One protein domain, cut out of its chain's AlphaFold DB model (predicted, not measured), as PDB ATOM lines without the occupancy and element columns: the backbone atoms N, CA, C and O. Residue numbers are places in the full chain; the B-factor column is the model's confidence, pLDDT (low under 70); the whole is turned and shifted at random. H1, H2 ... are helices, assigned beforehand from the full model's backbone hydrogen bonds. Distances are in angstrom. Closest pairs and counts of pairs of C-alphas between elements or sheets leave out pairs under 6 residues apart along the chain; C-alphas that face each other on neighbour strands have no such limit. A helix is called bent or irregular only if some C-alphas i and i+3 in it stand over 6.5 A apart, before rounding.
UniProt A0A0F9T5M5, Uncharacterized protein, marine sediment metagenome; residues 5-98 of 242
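AT A GLANCE: This is residues 5 to 98 of the 242 residues of an uncharacterized protein of marine sediment metagenome (UniProt A0A0F9T5M5). What does the model look like? A long helix, H6, joins two groups of short helices: a lobe of H1 to H5, in which H3 packs on H2 and H5, and a smaller group of H7 and H8, where H8 folds back towards H6. The two groups lie towards opposite ends of a rod, and the contacts between helices are few. What is it made of? The printed part has 94 residues with eight named helices, H1 to H8 in order along the chain, and no named strand: the class is all helix. How large is it? It is loose, with a radius of gyration of the C-alphas of 17.4 A and spans of 57 by 21 by 20 A.

IN THESE COORDINATES: Where is the longest helix? H6, residues 59 to 75, runs 24.1 A from C-alpha 59 at (28.251, 11.304, 99.737) to C-alpha 75 at (28.255, -3.341, 118.878). Which helices come before it? H1 is residues 5 to 8, H2 residues 13 to 21 and 12.2 A long, and H3 residues 26 to 36 and 15.2 A long. H4 is residues 40 to 45 and H5 residues 49 to 56; H4 is irregular, with C-alphas 41 and 44 7.5 A apart. Which come after it? H7 is residues 82 to 85, and H8, residues 88 to 97 and 14.5 A long, ends at C-alpha 97 at (21.714, -5.514, 109.533).

HOW THE PARTS SIT: What is near H6? H8 is close but not clearly touching, its closest C-alphas being those of Arg 71 and Ile 94, 7.3 A apart; H2 is too, through Met 21 and Lys 65, whose C-alphas are 7.7 A apart. Which helices touch? H3 and H5 touch, closest at the C-alphas of Pro 26 and Leu 52, 5.3 A apart, at a steep tilt of 58 degrees, opposite ways. H2 and H3 touch as a helical hairpin, closest at the C-alphas of Leu 20 and Pro 26, 6.8 A apart, opposite ways at 35.3 degrees, only just steep. How are the backbones? In H2, H3, H5, H6 and H8 every O i to N i+4 pair is within hydrogen-bond range; H4 has 0 of 2, with 2 of 3 O i to N i+3 pairs within range, and H1 and H7 are too short for an i+4 pair.

THE WHOLE: How far does it reach? The C-alphas of Pro 40 and Asn 86, the two farthest apart, are 56.7 A apart. Is it continuous? The printed part has no cut; no link is long, and the link H6 to H7 is short with 6 residues. Where is confidence low? Residues 59 to 98 are under 70 in pLDDT; the mean of the printed part is 72.2.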
ATOM      1  N   SER A   5      29.799   4.359  86.949       71.25
ATOM      2  CA  SER A   5      29.331   3.158  86.238       71.25
ATOM      3  C   SER A   5      30.468   2.167  85.977       71.25
ATOM      4  O   SER A   5      30.293   0.957  86.116       71.25
ATOM      5  N   ILE A   6      31.671   2.683  85.712       75.94
ATOM      6  CA  ILE A   6      32.901   1.906  85.522       75.94
ATOM      7  C   ILE A   6      33.279   1.131  86.790       75.94
ATOM      8  O   ILE A   6      33.805   0.029  86.694       75.94
ATOM      9  N   ILE A   7      33.013   1.678  87.983       79.94
ATOM     10  CA  ILE A   7      33.225   0.973  89.256       79.94
ATOM     11  C   ILE A   7      32.106  -0.051  89.470       79.94
ATOM     12  O   ILE A   7      32.396  -1.191  89.823       79.94
ATOM     13  N   ALA A   8      30.848   0.332  89.232       75.88
ATOM     14  CA  ALA A   8      29.675  -0.512  89.476       75.88
ATOM     15  C   ALA A   8      29.627  -1.764  88.580       75.88
ATOM     16  O   ALA A   8      29.285  -2.848  89.043       75.88
ATOM     17  N   SER A   9      30.010  -1.618  87.310       75.56
ATOM     18  CA  SER A   9      30.075  -2.703  86.320       75.56
ATOM     19  C   SER A   9      31.386  -3.493  86.364       75.56
ATOM     20  O   SER A   9      31.571  -4.449  85.608       75.56
ATOM     21  N   HIS A  10      32.312  -3.121  87.253       83.19
ATOM     22  CA  HIS A  10      33.610  -3.766  87.334       83.19
ATOM     23  C   HIS A  10      33.481  -5.203  87.883       83.19
ATOM     24  O   HIS A  10      32.866  -5.405  88.932       83.19
ATOM     25  N   PRO A  11      34.151  -6.214  87.294       82.88
ATOM     26  CA  PRO A  11      34.089  -7.606  87.766       82.88
ATOM     27  C   PRO A  11      34.549  -7.791  89.224       82.88
ATOM     28  O   PRO A  11      34.111  -8.705  89.911       82.88
ATOM     29  N   ASN A  12      35.405  -6.891  89.717       85.62
ATOM     30  CA  ASN A  12      35.853  -6.852  91.116       85.62
ATOM     31  C   ASN A  12      35.251  -5.686  91.918       85.62
ATOM     32  O   ASN A  12      35.919  -5.173  92.816       85.62
ATOM     33  N   VAL A  13      34.047  -5.217  91.578       80.31
ATOM     34  CA  VAL A  13      33.387  -4.078  92.246       80.31
ATOM     35  C   VAL A  13      33.432  -4.196  93.774       80.31
ATOM     36  O   VAL A  13      33.893  -3.277  94.450       80.31
ATOM     37  N   GLN A  14      33.092  -5.367  94.319       73.81
ATOM     38  CA  GLN A  14      33.082  -5.608  95.766       73.81
ATOM     39  C   GLN A  14      34.469  -5.476  96.407       73.81
ATOM     40  O   GLN A  14      34.623  -4.938  97.504       73.81
ATOM     41  N   GLU A  15      35.510  -5.924  95.708       80.25
ATOM     42  CA  GLU A  15      36.884  -5.876  96.204       80.25
ATOM     43  C   GLU A  15      37.451  -4.447  96.149       80.25
ATOM     44  O   GLU A  15      38.166  -4.025  97.059       80.25
ATOM     45  N   ILE A  16      37.089  -3.680  95.112       80.94
ATOM     46  CA  ILE A  16      37.421  -2.254  94.982       80.94
ATOM     47  C   ILE A  16      36.784  -1.469  96.129       80.94
ATOM     48  O   ILE A  16      37.492  -0.755  96.841       80.94
ATOM     49  N   ILE A  17      35.473  -1.641  96.336       80.25
ATOM     50  CA  ILE A  17      34.731  -0.966  97.405       80.25
ATOM     51  C   ILE A  17      35.338  -1.336  98.759       80.25
ATOM     52  O   ILE A  17      35.726  -0.451  99.513       80.25
ATOM     53  N   THR A  18      35.538  -2.624  99.043       77.62
ATOM     54  CA  THR A  18      36.117  -3.083 100.320       77.62
ATOM     55  C   THR A  18      37.495  -2.472 100.593       77.62
ATOM     56  O   THR A  18      37.771  -2.039 101.714       77.62
ATOM     57  N   LYS A  19      38.375  -2.390  99.585       79.44
ATOM     58  CA  LYS A  19      39.704  -1.775  99.739       79.44
ATOM     59  C   LYS A  19      39.616  -0.275 100.026       79.44
ATOM     60  O   LYS A  19      40.334   0.205 100.900       79.44
ATOM     61  N   LEU A  20      38.728   0.449  99.346       81.00
ATOM     62  CA  LEU A  20      38.504   1.874  99.612       81.00
ATOM     63  C   LEU A  20      37.907   2.099 101.011       81.00
ATOM     64  O   LEU A  20      38.392   2.945 101.759       81.00
ATOM     65  N   MET A  21      36.926   1.286 101.413       74.81
ATOM     66  CA  MET A  21      36.259   1.402 102.716       74.81
ATOM     67  C   MET A  21      37.146   1.018 103.901       74.81
ATOM     68  O   MET A  21      36.981   1.562 104.989       74.81
ATOM     69  N   SER A  22      38.105   0.113 103.699       75.56
ATOM     70  CA  SER A  22      39.101  -0.268 104.712       75.56
ATOM     71  C   SER A  22      40.247   0.744 104.858       75.56
ATOM     72  O   SER A  22      41.150   0.529 105.663       75.56
ATOM     73  N   GLY A  23      40.213   1.855 104.110       73.94
ATOM     74  CA  GLY A  23      41.181   2.948 104.219       73.94
ATOM     75  C   GLY A  23      42.357   2.864 103.245       73.94
ATOM     76  O   GLY A  23      43.313   3.629 103.378       73.94
ATOM     77  N   SER A  24      42.317   1.973 102.247       82.88
ATOM     78  CA  SER A  24      43.335   1.981 101.189       82.88
ATOM     79  C   SER A  24      43.203   3.247 100.348       82.88
ATOM     80  O   SER A  24      42.116   3.588  99.886       82.88
ATOM     81  N   SER A  25      44.322   3.928 100.089       88.31
ATOM     82  CA  SER A  25      44.292   5.138  99.261       88.31
ATOM     83  C   SER A  25      43.804   4.838  97.830       88.31
ATOM     84  O   SER A  25      44.170   3.798  97.266       88.31
ATOM     85  N   PRO A  26      43.079   5.768  97.176       89.31
ATOM     86  CA  PRO A  26      42.683   5.630  95.770       89.31
ATOM     87  C   PRO A  26      43.859   5.321  94.830       89.31
ATOM     88  O   PRO A  26      43.719   4.590  93.851       89.31
ATOM     89  N   LYS A  27      45.055   5.831  95.159       90.19
ATOM     90  CA  LYS A  27      46.305   5.548  94.439       90.19
ATOM     91  C   LYS A  27      46.708   4.076  94.541       90.19
ATOM     92  O   LYS A  27      47.059   3.473  93.529       90.19
ATOM     93  N   ALA A  28      46.643   3.502  95.741       87.81
ATOM     94  CA  ALA A  28      46.977   2.100  95.974       87.81
ATOM     95  C   ALA A  28      46.000   1.164  95.247       87.81
ATOM     96  O   ALA A  28      46.427   0.195  94.624       87.81
ATOM     97  N   VAL A  29      44.703   1.489  95.252       88.19
ATOM     98  CA  VAL A  29      43.681   0.705  94.539       88.19
ATOM     99  C   VAL A  29      43.870   0.792  93.020       88.19
ATOM    100  O   VAL A  29      43.838  -0.236  92.345       88.19
ATOM    101  N   ALA A  30      44.175   1.976  92.475       89.81
ATOM    102  CA  ALA A  30      44.490   2.138  91.052       89.81
ATOM    103  C   ALA A  30      45.735   1.335  90.629       89.81
ATOM    104  O   ALA A  30      45.751   0.706  89.571       89.81
ATOM    105  N   GLN A  31      46.791   1.339  91.450       88.88
ATOM    106  CA  GLN A  31      47.996   0.541  91.199       88.88
ATOM    107  C   GLN A  31      47.705  -0.958  91.263       88.88
ATOM    108  O   GLN A  31      48.141  -1.702  90.388       88.88
ATOM    109  N   TRP A  32      46.921  -1.396  92.247       93.00
ATOM    110  CA  TRP A  32      46.485  -2.782  92.355       93.00
ATOM    111  C   TRP A  32      45.692  -3.238  91.120       93.00
ATOM    112  O   TRP A  32      45.979  -4.308  90.587       93.00
ATOM    113  N   LEU A  33      44.777  -2.414  90.597       89.25
ATOM    114  CA  LEU A  33      44.050  -2.718  89.357       89.25
ATOM    115  C   LEU A  33      44.980  -2.803  88.141       89.25
ATOM    116  O   LEU A  33      44.835  -3.711  87.327       89.25
ATOM    117  N   LYS A  34      45.979  -1.916  88.033       89.19
ATOM    118  CA  LYS A  34      46.996  -1.983  86.966       89.19
ATOM    119  C   LYS A  34      47.829  -3.265  87.031       89.19
ATOM    120  O   LYS A  34      48.159  -3.820  85.987       89.19
ATOM    121  N   LEU A  35      48.162  -3.723  88.237       89.25
ATOM    122  CA  LEU A  35      48.899  -4.968  88.457       89.25
ATOM    123  C   LEU A  35      48.038  -6.203  88.158       89.25
ATOM    124  O   LEU A  35      48.517  -7.135  87.519       89.25
ATOM    125  N   LYS A  36      46.772  -6.197  88.590       88.94
ATOM    126  CA  LYS A  36      45.828  -7.309  88.393       88.94
ATOM    127  C   LYS A  36      45.418  -7.463  86.923       88.94
ATOM    128  O   LYS A  36      45.290  -8.586  86.448       88.94
ATOM    129  N   TYR A  37      45.270  -6.350  86.203       89.25
ATOM    130  CA  TYR A  37      44.900  -6.300  84.785       89.25
ATOM    131  C   TYR A  37      46.043  -5.748  83.939       89.25
ATOM    132  O   TYR A  37      45.955  -4.658  83.374       89.25
ATOM    133  N   ASN A  38      47.152  -6.478  83.856       87.44
ATOM    134  CA  ASN A  38      48.378  -6.016  83.200       87.44
ATOM    135  C   ASN A  38      48.351  -6.107  81.658       87.44
ATOM    136  O   ASN A  38      49.167  -5.459  81.000       87.44
ATOM    137  N   LYS A  39      47.382  -6.817  81.067       89.12
ATOM    138  CA  LYS A  39      47.275  -6.989  79.611       89.12
ATOM    139  C   LYS A  39      46.645  -5.774  78.906       89.12
ATOM    140  O   LYS A  39      45.757  -5.146  79.488       89.12
ATOM    141  N   PRO A  40      47.045  -5.443  77.660       81.75
ATOM    142  CA  PRO A  40      46.497  -4.305  76.905       81.75
ATOM    143  C   PRO A  40      44.983  -4.403  76.669       81.75
ATOM    144  O   PRO A  40      44.254  -3.428  76.838       81.75
ATOM    145  N   GLU A  41      44.501  -5.609  76.372       84.56
ATOM    146  CA  GLU A  41      43.080  -5.925  76.169       84.56
ATOM    147  C   GLU A  41      42.218  -5.770  77.435       84.56
ATOM    148  O   GLU A  41      41.006  -5.598  77.350       84.56
ATOM    149  N   GLN A  42      42.840  -5.739  78.617       85.12
ATOM    150  CA  GLN A  42      42.173  -5.538  79.909       85.12
ATOM    151  C   GLN A  42      42.280  -4.089  80.409       85.12
ATOM    152  O   GLN A  42      41.987  -3.801  81.567       85.12
ATOM    153  N   SER A  43      42.723  -3.160  79.557       82.06
ATOM    154  CA  SER A  43      42.908  -1.751  79.920       82.06
ATOM    155  C   SER A  43      41.624  -1.076  80.414       82.06
ATOM    156  O   SER A  43      41.696  -0.272  81.338       82.06
ATOM    157  N   HIS A  44      40.462  -1.467  79.882       81.44
ATOM    158  CA  HIS A  44      39.138  -0.996  80.304       81.44
ATOM    159  C   HIS A  44      38.765  -1.380  81.752       81.44
ATOM    160  O   HIS A  44      37.907  -0.746  82.353       81.44
ATOM    161  N   LEU A  45      39.436  -2.378  82.341       85.88
ATOM    162  CA  LEU A  45      39.258  -2.790  83.743       85.88
ATOM    163  C   LEU A  45      40.157  -1.991  84.705       85.88
ATOM    164  O   LEU A  45      40.167  -2.200  85.916       85.88
ATOM    165  N   ARG A  46      40.966  -1.064  84.185       88.44
ATOM    166  CA  ARG A  46      41.832  -0.216  85.004       88.44
ATOM    167  C   ARG A  46      41.094   1.069  85.333       88.44
ATOM    168  O   ARG A  46      40.895   1.921  84.476       88.44
ATOM    169  N   ILE A  47      40.758   1.240  86.603       88.75
ATOM    170  CA  ILE A  47      40.085   2.450  87.073       88.75
ATOM    171  C   ILE A  47      41.127   3.505  87.452       88.75
ATOM    172  O   ILE A  47      42.138   3.213  88.101       88.75
ATOM    173  N   THR A  48      40.904   4.746  87.017       88.69
ATOM    174  CA  THR A  48      41.827   5.851  87.283       88.69
ATOM    175  C   THR A  48      41.807   6.238  88.761       88.69
ATOM    176  O   THR A  48      40.784   6.166  89.440       88.69
ATOM    177  N   GLN A  49      42.951   6.707  89.270       89.94
ATOM    178  CA  GLN A  49      43.044   7.222  90.639       89.94
ATOM    179  C   GLN A  49      42.069   8.383  90.876       89.94
ATOM    180  O   GLN A  49      41.513   8.487  91.965       89.94
ATOM    181  N   LYS A  50      41.877   9.250  89.871       87.44
ATOM    182  CA  LYS A  50      40.954  10.386  89.943       87.44
ATOM    183  C   LYS A  50      39.529   9.904  90.216       87.44
ATOM    184  O   LYS A  50      38.951  10.323  91.212       87.44
ATOM    185  N   LEU A  51      39.043   8.939  89.433       83.81
ATOM    186  CA  LEU A  51      37.693   8.405  89.600       83.81
ATOM    187  C   LEU A  51      37.508   7.684  90.944       83.81
ATOM    188  O   LEU A  51      36.498   7.868  91.613       83.81
ATOM    189  N   LEU A  52      38.505   6.909  91.385       85.81
ATOM    190  CA  LEU A  52      38.470   6.250  92.698       85.81
ATOM    191  C   LEU A  52      38.487   7.255  93.859       85.81
ATOM    192  O   LEU A  52      37.900   6.994  94.908       85.81
ATOM    193  N   LYS A  53      39.166   8.393  93.685       86.69
ATOM    194  CA  LYS A  53      39.183   9.478  94.668       86.69
ATOM    195  C   LYS A  53      37.823  10.164  94.732       86.69
ATOM    196  O   LYS A  53      37.265  10.276  95.811       86.69
ATOM    197  N   GLU A  54      37.266  10.535  93.587       83.12
ATOM    198  CA  GLU A  54      35.941  11.158  93.511       83.12
ATOM    199  C   GLU A  54      34.846  10.229  94.057       83.12
ATOM    200  O   GLU A  54      33.913  10.700  94.700       83.12
ATOM    201  N   PHE A  55      34.991   8.912  93.879       81.69
ATOM    202  CA  PHE A  55      34.110   7.922  94.496       81.69
ATOM    203  C   PHE A  55      34.272   7.875  96.019       81.69
ATOM    204  O   PHE A  55      33.275   7.888  96.730       81.69
ATOM    205  N   SER A  56      35.509   7.848  96.526       79.56
ATOM    206  CA  SER A  56      35.825   7.828  97.966       79.56
ATOM    207  C   SER A  56      35.373   9.089  98.716       79.56
ATOM    208  O   SER A  56      35.076   9.024  99.916       79.56
ATOM    209  N   ASP A  57      35.370  10.219  98.012       80.44
ATOM    210  CA  ASP A  57      34.960  11.534  98.504       80.44
ATOM    211  C   ASP A  57      33.457  11.789  98.253       80.44
ATOM    212  O   ASP A  57      32.949  12.876  98.524       80.44
ATOM    213  N   SER A  58      32.727  10.803  97.714       72.38
ATOM    214  CA  SER A  58      31.307  10.953  97.402       72.38
ATOM    215  C   SER A  58      30.420  10.831  98.654       72.38
ATOM    216  O   SER A  58      30.742  10.078  99.584       72.38
ATOM    217  N   PRO A  59      29.224  11.455  98.652       61.22
ATOM    218  CA  PRO A  59      28.251  11.304  99.737       61.22
ATOM    219  C   PRO A  59      27.801   9.852  99.986       61.22
ATOM    220  O   PRO A  59      27.327   9.526 101.073       61.22
ATOM    221  N   LEU A  60      27.948   8.962  98.993       60.25
ATOM    222  CA  LEU A  60      27.612   7.536  99.106       60.25
ATOM    223  C   LEU A  60      28.527   6.825 100.098       60.25
ATOM    224  O   LEU A  60      28.080   6.078 100.969       60.25
ATOM    225  N   THR A  61      29.821   7.106  99.985       63.84
ATOM    226  CA  THR A  61      30.829   6.620 100.918       63.84
ATOM    227  C   THR A  61      30.624   7.183 102.314       63.84
ATOM    228  O   THR A  61      30.859   6.466 103.282       63.84
ATOM    229  N   ASP A  62      30.154   8.422 102.440       64.38
ATOM    230  CA  ASP A  62      29.905   9.040 103.743       64.38
ATOM    231  C   ASP A  62      28.710   8.417 104.460       64.38
ATOM    232  O   ASP A  62      28.826   8.070 105.636       64.38
ATOM    233  N   LEU A  63      27.607   8.162 103.747       58.78
ATOM    234  CA  LEU A  63      26.465   7.433 104.303       58.78
ATOM    235  C   LEU A  63      26.881   6.027 104.762       58.78
ATOM    236  O   LEU A  63      26.557   5.617 105.875       58.78
ATOM    237  N   TYR A  64      27.652   5.306 103.944       60.44
ATOM    238  CA  TYR A  64      28.154   3.979 104.306       60.44
ATOM    239  C   TYR A  64      29.098   4.027 105.520       60.44
ATOM    240  O   TYR A  64      28.969   3.212 106.435       60.44
ATOM    241  N   LYS A  65      30.033   4.991 105.570       64.75
ATOM    242  CA  LYS A  65      30.927   5.208 106.724       64.75
ATOM    243  C   LYS A  65      30.125   5.519 107.984       64.75
ATOM    244  O   LYS A  65      30.462   5.012 109.050       64.75
ATOM    245  N   GLN A  66      29.067   6.318 107.871       64.50
ATOM    246  CA  GLN A  66      28.210   6.683 108.990       64.50
ATOM    247  C   GLN A  66      27.415   5.481 109.508       64.50
ATOM    248  O   GLN A  66      27.451   5.207 110.703       64.50
ATOM    249  N   VAL A  67      26.832   4.677 108.615       60.69
ATOM    250  CA  VAL A  67      26.161   3.418 108.982       60.69
ATOM    251  C   VAL A  67      27.137   2.425 109.627       60.69
ATOM    252  O   VAL A  67      26.807   1.812 110.640       60.69
ATOM    253  N   GLN A  68      28.363   2.282 109.111       61.47
ATOM    254  CA  GLN A  68      29.391   1.426 109.726       61.47
ATOM    255  C   GLN A  68      29.859   1.940 111.090       61.47
ATOM    256  O   GLN A  68      30.113   1.153 112.008       61.47
ATOM    257  N   LYS A  69      29.964   3.261 111.241       66.56
ATOM    258  CA  LYS A  69      30.295   3.912 112.507       66.56
ATOM    259  C   LYS A  69      29.200   3.671 113.543       66.56
ATOM    260  O   LYS A  69      29.522   3.268 114.656       66.56
ATOM    261  N   ASP A  70      27.935   3.828 113.167       61.53
ATOM    262  CA  ASP A  70      26.785   3.592 114.045       61.53
ATOM    263  C   ASP A  70      26.663   2.106 114.416       61.53
ATOM    264  O   ASP A  70      26.451   1.762 115.580       61.53
ATOM    265  N   ARG A  71      26.914   1.208 113.456       63.25
ATOM    266  CA  ARG A  71      27.008  -0.242 113.674       63.25
ATOM    267  C   ARG A  71      28.102  -0.597 114.684       63.25
ATOM    268  O   ARG A  71      27.867  -1.372 115.609       63.25
ATOM    269  N   SER A  72      29.293  -0.024 114.516       63.06
ATOM    270  CA  SER A  72      30.429  -0.245 115.416       63.06
ATOM    271  C   SER A  72      30.157   0.330 116.806       63.06
ATOM    272  O   SER A  72      30.453  -0.327 117.801       63.06
ATOM    273  N   ALA A  73      29.542   1.511 116.884       64.38
ATOM    274  CA  ALA A  73      29.146   2.130 118.141       64.38
ATOM    275  C   ALA A  73      28.131   1.259 118.895       64.38
ATOM    276  O   ALA A  73      28.331   0.995 120.073       64.38
ATOM    277  N   LEU A  74      27.102   0.728 118.229       61.72
ATOM    278  CA  LEU A  74      26.117  -0.154 118.866       61.72
ATOM    279  C   LEU A  74      26.702  -1.490 119.318       61.72
ATOM    280  O   LEU A  74      26.382  -1.945 120.414       61.72
ATOM    281  N   ALA A  75      27.581  -2.095 118.515       61.12
ATOM    282  CA  ALA A  75      28.255  -3.341 118.878       61.12
ATOM    283  C   ALA A  75      29.135  -3.196 120.135       61.12
ATOM    284  O   ALA A  75      29.315  -4.165 120.868       61.12
ATOM    285  N   HIS A  76      29.646  -1.990 120.407       63.06
ATOM    286  CA  HIS A  76      30.530  -1.695 121.540       63.06
ATOM    287  C   HIS A  76      29.862  -0.842 122.637       63.06
ATOM    288  O   HIS A  76      30.550  -0.322 123.512       63.06
ATOM    289  N   GLY A  77      28.531  -0.683 122.613       55.66
ATOM    290  CA  GLY A  77      27.785   0.031 123.661       55.66
ATOM    291  C   GLY A  77      27.939   1.561 123.667       55.66
ATOM    292  O   GLY A  77      27.685   2.200 124.684       55.66
ATOM    293  N   GLY A  78      28.353   2.165 122.554       54.16
ATOM    294  CA  GLY A  78      28.485   3.610 122.384       54.16
ATOM    295  C   GLY A  78      27.143   4.355 122.322       54.16
ATOM    296  O   GLY A  78      26.136   3.840 121.833       54.16
ATOM    297  N   ASN A  79      27.147   5.606 122.795       49.03
ATOM    298  CA  ASN A  79      25.993   6.508 122.764       49.03
ATOM    299  C   ASN A  79      25.666   6.943 121.326       49.03
ATOM    300  O   ASN A  79      26.227   7.910 120.812       49.03
ATOM    301  N   ILE A  80      24.709   6.266 120.696       52.91
ATOM    302  CA  ILE A  80      23.879   6.899 119.666       52.91
ATOM    303  C   ILE A  80      22.936   7.863 120.392       52.91
ATOM    304  O   ILE A  80      22.489   7.543 121.492       52.91
ATOM    305  N   SER A  81      22.681   9.038 119.800       51.03
ATOM    306  CA  SER A  81      21.683  10.037 120.231       51.03
ATOM    307  C   SER A  81      20.626   9.462 121.189       51.03
ATOM    308  O   SER A  81      19.949   8.485 120.861       51.03
ATOM    309  N   ALA A  82      20.476  10.072 122.371       45.78
ATOM    310  CA  ALA A  82      19.653   9.554 123.470       45.78
ATOM    311  C   ALA A  82      18.188   9.244 123.078       45.78
ATOM    312  O   ALA A  82      17.550   8.399 123.701       45.78
ATOM    313  N   ALA A  83      17.670   9.877 122.018       42.47
ATOM    314  CA  ALA A  83      16.341   9.606 121.467       42.47
ATOM    315  C   ALA A  83      16.250   8.272 120.690       42.47
ATOM    316  O   ALA A  83      15.204   7.628 120.691       42.47
ATOM    317  N   LEU A  84      17.337   7.835 120.048       46.72
ATOM    318  CA  LEU A  84      17.415   6.592 119.270       46.72
ATOM    319  C   LEU A  84      17.803   5.386 120.138       46.72
ATOM    320  O   LEU A  84      17.362   4.268 119.874       46.72
ATOM    321  N   ALA A  85      18.572   5.608 121.210       47.12
ATOM    322  CA  ALA A  85      19.011   4.556 122.132       47.12
ATOM    323  C   ALA A  85      17.852   3.828 122.846       47.12
ATOM    324  O   ALA A  85      17.984   2.648 123.176       47.12
ATOM    325  N   ASN A  86      16.712   4.502 123.040       52.56
ATOM    326  CA  ASN A  86      15.528   3.953 123.710       52.56
ATOM    327  C   ASN A  86      14.489   3.342 122.751       52.56
ATOM    328  O   ASN A  86      13.473   2.815 123.203       52.56
ATOM    329  N   ASN A  87      14.718   3.378 121.434       55.44
ATOM    330  CA  ASN A  87      13.797   2.807 120.454       55.44
ATOM    331  C   ASN A  87      14.154   1.331 120.189       55.44
ATOM    332  O   ASN A  87      15.057   1.012 119.414       55.44
ATOM    333  N   LYS A  88      13.452   0.420 120.874       54.75
ATOM    334  CA  LYS A  88      13.681  -1.033 120.801       54.75
ATOM    335  C   LYS A  88      13.540  -1.602 119.368       54.75
ATOM    336  O   LYS A  88      14.486  -2.259 118.935       54.75
ATOM    337  N   PRO A  89      12.489  -1.270 118.588       54.62
ATOM    338  CA  PRO A  89      12.384  -1.671 117.178       54.62
ATOM    339  C   PRO A  89      13.544  -1.196 116.294       54.62
ATOM    340  O   PRO A  89      13.999  -1.915 115.407       54.62
ATOM    341  N   TYR A  90      14.040   0.021 116.523       53.44
ATOM    342  CA  TYR A  90      15.184   0.557 115.782       53.44
ATOM    343  C   TYR A  90      16.471  -0.223 116.081       53.44
ATOM    344  O   TYR A  90      17.200  -0.587 115.159       53.44
ATOM    345  N   ARG A  91      16.724  -0.545 117.358       54.50
ATOM    346  CA  ARG A  91      17.854  -1.397 117.761       54.50
ATOM    347  C   ARG A  91      17.780  -2.785 117.134       54.50
ATOM    348  O   ARG A  91      18.796  -3.259 116.640       54.50
ATOM    349  N   GLU A  92      16.606  -3.409 117.131       60.78
ATOM    350  CA  GLU A  92      16.390  -4.729 116.523       60.78
ATOM    351  C   GLU A  92      16.682  -4.698 115.013       60.78
ATOM    352  O   GLU A  92      17.483  -5.499 114.537       60.78
ATOM    353  N   ARG A  93      16.182  -3.695 114.277       59.47
ATOM    354  CA  ARG A  93      16.448  -3.538 112.831       59.47
ATOM    355  C   ARG A  93      17.913  -3.235 112.493       59.47
ATOM    356  O   ARG A  93      18.419  -3.705 111.470       59.47
ATOM    357  N   ILE A  94      18.621  -2.468 113.328       55.47
ATOM    358  CA  ILE A  94      20.067  -2.271 113.136       55.47
ATOM    359  C   ILE A  94      20.846  -3.546 113.467       55.47
ATOM    360  O   ILE A  94      21.763  -3.909 112.737       55.47
ATOM    361  N   LEU A  95      20.478  -4.272 114.523       56.62
ATOM    362  CA  LEU A  95      21.107  -5.555 114.846       56.62
ATOM    363  C   LEU A  95      20.887  -6.591 113.732       56.62
ATOM    364  O   LEU A  95      21.812  -7.321 113.396       56.62
ATOM    365  N   GLU A  96      19.718  -6.606 113.092       57.81
ATOM    366  CA  GLU A  96      19.419  -7.475 111.944       57.81
ATOM    367  C   GLU A  96      20.252  -7.172 110.689       57.81
ATOM    368  O   GLU A  96      20.392  -8.040 109.817       57.81
ATOM    369  N   THR A  97      20.803  -5.958 110.598       50.59
ATOM    370  CA  THR A  97      21.714  -5.514 109.533       50.59
ATOM    371  C   THR A  97      23.193  -5.627 109.932       50.59
ATOM    372  O   THR A  97      24.075  -5.547 109.071       50.59
ATOM    373  N   VAL A  98      23.506  -5.919 111.203       43.22
ATOM    374  CA  VAL A  98      24.863  -6.284 111.640       43.22
ATOM    375  C   VAL A  98      25.252  -7.614 110.988       43.22
ATOM    376  O   VAL A  98      24.701  -8.667 111.285       43.22
TER     377      VAL A  98